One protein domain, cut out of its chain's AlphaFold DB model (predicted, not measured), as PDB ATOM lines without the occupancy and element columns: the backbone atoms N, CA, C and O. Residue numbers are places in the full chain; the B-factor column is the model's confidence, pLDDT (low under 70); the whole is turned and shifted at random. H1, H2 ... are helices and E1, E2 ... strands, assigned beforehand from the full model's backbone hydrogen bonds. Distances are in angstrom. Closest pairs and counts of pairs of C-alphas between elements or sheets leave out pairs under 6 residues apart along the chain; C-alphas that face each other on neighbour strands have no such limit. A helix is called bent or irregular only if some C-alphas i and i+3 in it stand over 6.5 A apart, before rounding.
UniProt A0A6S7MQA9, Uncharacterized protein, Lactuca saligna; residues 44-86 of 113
ATOM      1  N   LYS A  44      31.937 -92.214  94.299       89.06
ATOM      2  CA  LYS A  44      32.121 -92.173  92.842       89.06
ATOM      3  C   LYS A  44      30.827 -92.441  92.068       89.06
ATOM      4  O   LYS A  44      30.619 -91.811  91.043       89.06
ATOM      5  N   LEU A  45      29.965 -93.336  92.555       89.19
ATOM      6  CA  LEU A  45      28.674 -93.614  91.924       89.19
ATOM      7  C   LEU A  45      27.732 -92.414  92.059       89.19
ATOM      8  O   LEU A  45      27.115 -92.022  91.079       89.19
ATOM      9  N   GLY A  46      27.673 -91.795  93.243       87.81
ATOM     10  CA  GLY A  46      26.884 -90.577  93.447       87.81
ATOM     11  C   GLY A  46      27.333 -89.436  92.530       87.81
ATOM     12  O   GLY A  46      26.508 -88.827  91.855       87.81
ATOM     13  N   PHE A  47      28.646 -89.199  92.435       90.94
ATOM     14  CA  PHE A  47      29.199 -88.212  91.502       90.94
ATOM     15  C   PHE A  47      28.930 -88.562  90.042       90.94
ATOM     16  O   PHE A  47      28.575 -87.677  89.270       90.94
ATOM     17  N   TYR A  48      29.066 -89.833  89.667       93.06
ATOM     18  CA  TYR A  48      28.777 -90.290  88.313       93.06
ATOM     19  C   TYR A  48      27.325 -90.004  87.922       93.06
ATOM     20  O   TYR A  48      27.087 -89.436  86.862       93.06
ATOM     21  N   VAL A  49      26.366 -90.336  88.792       92.69
ATOM     22  CA  VAL A  49      24.944 -90.058  88.548       92.69
ATOM     23  C   VAL A  49      24.707 -88.558  88.375       92.69
ATOM     24  O   VAL A  49      24.053 -88.170  87.417       92.69
ATOM     25  N   LEU A  50      25.289 -87.713  89.234       92.12
ATOM     26  CA  LEU A  50      25.157 -86.255  89.124       92.12
ATOM     27  C   LEU A  50      25.756 -85.698  87.826       92.12
ATOM     28  O   LEU A  50      25.152 -84.839  87.200       92.12
ATOM     29  N   GLN A  51      26.920 -86.196  87.403       95.06
ATOM     30  CA  GLN A  51      27.559 -85.782  86.145       95.06
ATOM     31  C   GLN A  51      26.781 -86.217  84.901       95.06
ATOM     32  O   GLN A  51      26.978 -85.653  83.827       95.06
ATOM     33  N   LYS A  52      25.958 -87.259  85.026       96.44
ATOM     34  CA  LYS A  52      25.168 -87.831  83.935       96.44
ATOM     35  C   LYS A  52      23.692 -87.470  83.990       96.44
ATOM     36  O   LYS A  52      22.941 -87.919  83.130       96.44
ATOM     37  N   PHE A  53      23.286 -86.686  84.980       96.81
ATOM     38  CA  PHE A  53      21.920 -86.226  85.118       96.81
ATOM     39  C   PHE A  53      21.693 -84.969  84.277       96.81
ATOM     40  O   PHE A  53      22.339 -83.944  84.486       96.81
ATOM     41  N   ASP A  54      20.760 -85.059  83.340       96.00
ATOM     42  CA  ASP A  54      20.244 -83.942  82.560       96.00
ATOM     43  C   ASP A  54      18.955 -83.446  83.224       96.00
ATOM     44  O   ASP A  54      17.954 -84.167  83.268       96.00
ATOM     45  N   TYR A  55      18.994 -82.232  83.780       94.06
ATOM     46  CA  TYR A  55      17.882 -81.672  84.548       94.06
ATOM     47  C   TYR A  55      16.738 -81.163  83.662       94.06
ATOM     48  O   TYR A  55      15.594 -81.172  84.107       94.06
ATOM     49  N   GLU A  56      17.023 -80.737  82.427       95.31
ATOM     50  CA  GLU A  56      15.999 -80.265  81.484       95.31
ATOM     51  C   GLU A  56      15.171 -81.451  80.990       95.31
ATOM     52  O   GLU A  56      13.944 -81.404  80.904       95.31
ATOM     53  N   ARG A  57      15.854 -82.560  80.698       95.44
ATOM     54  CA  ARG A  57      15.227 -83.787  80.194       95.44
ATOM     55  C   ARG A  57      14.772 -84.727  81.309       95.44
ATOM     56  O   ARG A  57      14.041 -85.676  81.027       95.44
ATOM     57  N   MET A  58      15.207 -84.486  82.547       96.19
ATOM     58  CA  MET A  58      14.993 -85.355  83.705       96.19
ATOM     59  C   MET A  58      15.435 -86.803  83.433       96.19
ATOM     60  O   MET A  58      14.695 -87.759  83.673       96.19
ATOM     61  N   VAL A  59      16.652 -86.985  82.911       96.81
ATOM     62  CA  VAL A  59      17.223 -88.312  82.608       96.81
ATOM     63  C   VAL A  59      18.622 -88.477  83.182       96.81
ATOM     64  O   VAL A  59      19.372 -87.516  83.300       96.81
ATOM     65  N   ILE A  60      18.996 -89.712  83.505       96.62
ATOM     66  CA  ILE A  60      20.376 -90.091  83.822       96.62
ATOM     67  C   ILE A  60      20.921 -90.901  82.639       96.62
ATOM     68  O   ILE A  60      20.394 -91.976  82.342       96.62
ATOM     69  N   ASP A  61      21.974 -90.415  81.979       95.94
ATOM     70  CA  ASP A  61      22.673 -91.155  80.918       95.94
ATOM     71  C   ASP A  61      23.636 -92.192  81.512       95.94
ATOM     72  O   ASP A  61      24.701 -91.889  82.058       95.94
ATOM     73  N   ILE A  62      23.280 -93.460  81.351       94.56
ATOM     74  CA  ILE A  62      24.093 -94.598  81.752       94.56
ATOM     75  C   ILE A  62      24.627 -95.278  80.490       94.56
ATOM     76  O   ILE A  62      24.049 -96.238  79.980       94.56
ATOM     77  N   LYS A  63      25.787 -94.809  80.020       91.81
ATOM     78  CA  LYS A  63      26.522 -95.383  78.876       91.81
ATOM     79  C   LYS A  63      25.686 -95.420  77.582       91.81
ATOM     80  O   LYS A  63      25.638 -96.449  76.910       91.81
ATOM     81  N   GLY A  64      25.025 -94.313  77.250       91.69
ATOM     82  CA  GLY A  64      24.178 -94.177  76.062       91.69
ATOM     83  C   GLY A  64      22.763 -94.726  76.245       91.69
ATOM     84  O   GLY A  64      22.006 -94.792  75.280       91.69
ATOM     85  N   LYS A  65      22.396 -95.140  77.465       95.00
ATOM     86  CA  LYS A  65      21.030 -95.530  77.825       95.00
ATOM     87  C   LYS A  65      20.453 -94.508  78.782       95.00
ATOM     88  O   LYS A  65      21.077 -94.174  79.782       95.00
ATOM     89  N   GLU A  66      19.238 -94.069  78.506       95.50
ATOM     90  CA  GLU A  66      18.576 -93.054  79.313       95.50
ATOM     91  C   GLU A  66      17.687 -93.701  80.373       95.50
ATOM     92  O   GLU A  66      16.762 -94.456  80.058       95.50
ATOM     93  N   LEU A  67      17.954 -93.385  81.637       95.19
ATOM     94  CA  LEU A  67      17.065 -93.689  82.751       95.19
ATOM     95  C   LEU A  67      16.239 -92.443  83.069       95.19
ATOM     96  O   LEU A  67      16.773 -91.465  83.591       95.19
ATOM     97  N   LYS A  68      14.941 -92.471  82.759       95.75
ATOM     98  CA  LYS A  68      14.028 -91.365  83.072       95.75
ATOM     99  C   LYS A  68      13.796 -91.253  84.576       95.75
ATOM    100  O   LYS A  68      13.508 -92.248  85.235       95.75
ATOM    101  N   VAL A  69      13.877 -90.029  85.083       94.56
ATOM    102  CA  VAL A  69      13.545 -89.662  86.458       94.56
ATOM    103  C   VAL A  69      12.185 -88.972  86.432       94.56
ATOM    104  O   VAL A  69      12.074 -87.794  86.110       94.56
ATOM    105  N   THR A  70      11.136 -89.721  86.747       94.38
ATOM    106  CA  THR A  70       9.757 -89.215  86.804       94.38
ATOM    107  C   THR A  70       9.231 -89.209  88.238       94.38
ATOM    108  O   THR A  70       9.789 -89.881  89.112       94.38
ATOM    109  N   ALA A  71       8.146 -88.475  88.491       91.19
ATOM    110  CA  ALA A  71       7.500 -88.465  89.803       91.19
ATOM    111  C   ALA A  71       7.055 -89.876  90.225       91.19
ATOM    112  O   ALA A  71       7.241 -90.255  91.378       91.19
ATOM    113  N   GLU A  72       6.563 -90.675  89.278       93.00
ATOM    114  CA  GLU A  72       6.189 -92.078  89.468       93.00
ATOM    115  C   GLU A  72       7.405 -92.916  89.866       93.00
ATOM    116  O   GLU A  72       7.356 -93.633  90.857       93.00
ATOM    117  N   SER A  73       8.539 -92.760  89.171       91.62
ATOM    118  CA  SER A  73       9.757 -93.511  89.510       91.62
ATOM    119  C   SER A  73      10.264 -93.211  90.930       91.62
ATOM    120  O   SER A  73      10.731 -94.106  91.635       91.62
ATOM    121  N   VAL A  74      10.135 -91.956  91.379       89.00
ATOM    122  CA  VAL A  74      10.497 -91.534  92.740       89.00
ATOM    123  C   VAL A  74       9.484 -92.060  93.756       89.00
ATOM    124  O   VAL A  74       9.884 -92.538  94.820       89.00
ATOM    125  N   HIS A  75       8.192 -92.009  93.426       88.62
ATOM    126  CA  HIS A  75       7.115 -92.580  94.232       88.62
ATOM    127  C   HIS A  75       7.306 -94.081  94.443       88.62
ATOM    128  O   HIS A  75       7.323 -94.539  95.581       88.62
ATOM    129  N   ASP A  76       7.541 -94.841  93.380       87.00
ATOM    130  CA  ASP A  76       7.712 -96.291  93.455       87.00
ATOM    131  C   ASP A  76       8.952 -96.675  94.276       87.00
ATOM    132  O   ASP A  76       8.942 -97.656  95.028       87.00
ATOM    133  N   MET A  77      10.026 -95.883  94.170       85.44
ATOM    134  CA  MET A  77      11.277 -96.132  94.885       85.44
ATOM    135  C   MET A  77      11.210 -95.741  96.370       85.44
ATOM    136  O   MET A  77      11.714 -96.480  97.221       85.44
ATOM    137  N   LEU A  78      10.645 -94.574  96.693       83.69
ATOM    138  CA  LEU A  78      10.714 -93.972  98.035       83.69
ATOM    139  C   LEU A  78       9.368 -93.951  98.774       83.69
ATOM    140  O   LEU A  78       9.331 -93.675  99.971       83.69
ATOM    141  N   GLY A  79       8.262 -94.247  98.098       83.31
ATOM    142  CA  GLY A  79       6.908 -94.127  98.643       83.31
ATOM    143  C   GLY A  79       6.447 -92.677  98.816       83.31
ATOM    144  O   GLY A  79       5.481 -92.413  99.524       83.31
ATOM    145  N   ILE A  80       7.146 -91.711  98.210       84.69
ATOM    146  CA  ILE A  80       6.770 -90.296  98.298       84.69
ATOM    147  C   ILE A  80       5.497 -90.091  97.469       84.69
ATOM    148  O   ILE A  80       5.511 -90.440  96.290       84.69
ATOM    149  N   PRO A  81       4.401 -89.555  98.032       82.00
ATOM    150  CA  PRO A  81       3.163 -89.355  97.285       82.00
ATOM    151  C   PRO A  81       3.377 -88.422  96.087       82.00
ATOM    152  O   PRO A  81       4.116 -87.442  96.167       82.00
ATOM    153  N   ILE A  82       2.717 -88.734  94.972       88.06
ATOM    154  CA  ILE A  82       2.732 -87.887  93.776       88.06
ATOM    155  C   ILE A  82       1.786 -86.703  94.013       88.06
ATOM    156  O   ILE A  82       0.609 -86.896  94.313       88.06
ATOM    157  N   GLY A  83       2.293 -85.477  93.862       84.25
ATOM    158  CA  GLY A  83       1.522 -84.248  94.071       84.25
ATOM    159  C   GLY A  83       1.518 -83.769  95.529       84.25
ATOM    160  O   GLY A  83       2.517 -83.895  96.232       84.25
ATOM    161  N   GLY A  84       0.405 -83.176  95.967       81.00
ATOM    162  CA  GLY A  84       0.267 -82.564  97.292       81.00
ATOM    163  C   GLY A  84       0.730 -81.104  97.361       81.00
ATOM    164  O   GLY A  84       0.997 -80.457  96.346       81.00
ATOM    165  N   THR A  85       0.787 -80.567  98.578       79.69
ATOM    166  CA  THR A  85       1.221 -79.189  98.841       79.69
ATOM    167  C   THR A  85       2.738 -79.089  98.719       79.69
ATOM    168  O   THR A  85       3.466 -79.934  99.244       79.69
ATOM    169  N   LYS A  86       3.245 -78.047  98.046       78.81
ATOM    170  CA  LYS A  86       4.696 -77.824  97.988       78.81
ATOM    171  C   LYS A  86       5.225 -77.648  99.408       78.81
ATOM    172  O   LYS A  86       4.620 -76.938 100.201       78.81
TER     173      LYS A  86
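What this domain is: This is residues 44 to 86 of the 113 residues of an uncharacterized protein of Lactuca saligna (UniProt A0A6S7MQA9). A small two-stranded hairpin, E1 and E2, is joined at one end to H2, while H1 packs with its last part, residues 48 to 52, mostly on E1. H1 and the hairpin lie together toward one end of the long axis and H2 lies toward the other, the two helices being apart, and residues 79 to 86 run on past H2 as a tail with no named element. The printed part has 43 residues, with two named helices and two named strands in the order H1, E1, E2, H2; the sheet has the order E1 - E2 and is antiparallel, and the class is mixed, helices and strands. The whole is loose, with a radius of gyration of the C-alphas of 12.0 A, and elongated, spanning 34 by 21 by 17 A.

How they stand to each other: The sheet is the hairpin of E1, residues 59 to 62, and E2, residues 65 to 68, antiparallel with 151 degrees between their directions. The C-alphas of Val 59 and Lys 68 face each other at 4.4 A, and those of Ile 62 and Lys 65 at 5.1 A. N 60 and O 67 are within hydrogen-bond range at 2.8 A, and N 67 and O 60 at 2.9 A. A short antiparallel pairing joins residues 53 to 54 to residues 59 to 60 of E1. H1, residues 44 to 52, has its centre 9.9 A from that of E1; their closest C-alphas, those of Lys 52 and Asp 61, are 5.1 A apart. H1 and E2 are apart. H2, residues 71 to 78, is apart from both H1 and E1, and a tight link joins it to E2. In H1 and H2 every O i to N i+4 pair is within hydrogen-bond range, and neither helix is bent.

Where its parts are: E1 begins at C-alpha 59, (17.223, -88.312, 82.608), and measures 9.4 A from first to last C-alpha; E2, residues 65 to 68, measures 9.7 A. H1 begins at C-alpha 44, (32.121, -92.173, 92.842), and measures 12.1 A to C-alpha 52. H2 measures 10.4 A from C-alpha 71 to C-alpha 78, which is at (10.714, -93.972, 98.035).

The domain as a whole: The two C-alphas farthest apart are those of Lys 63 and Thr 85, at 36.1 A, and the first and last printed C-alphas, of Lys 44 and Lys 86, are 31.4 A apart. The printed part has no cut. The links E1 to E2 and E2 to H2 are tight, the link H1 to E1 is short, and no link is long. The mean pLDDT of the printed part is 90.9, and no printed residue is under 70.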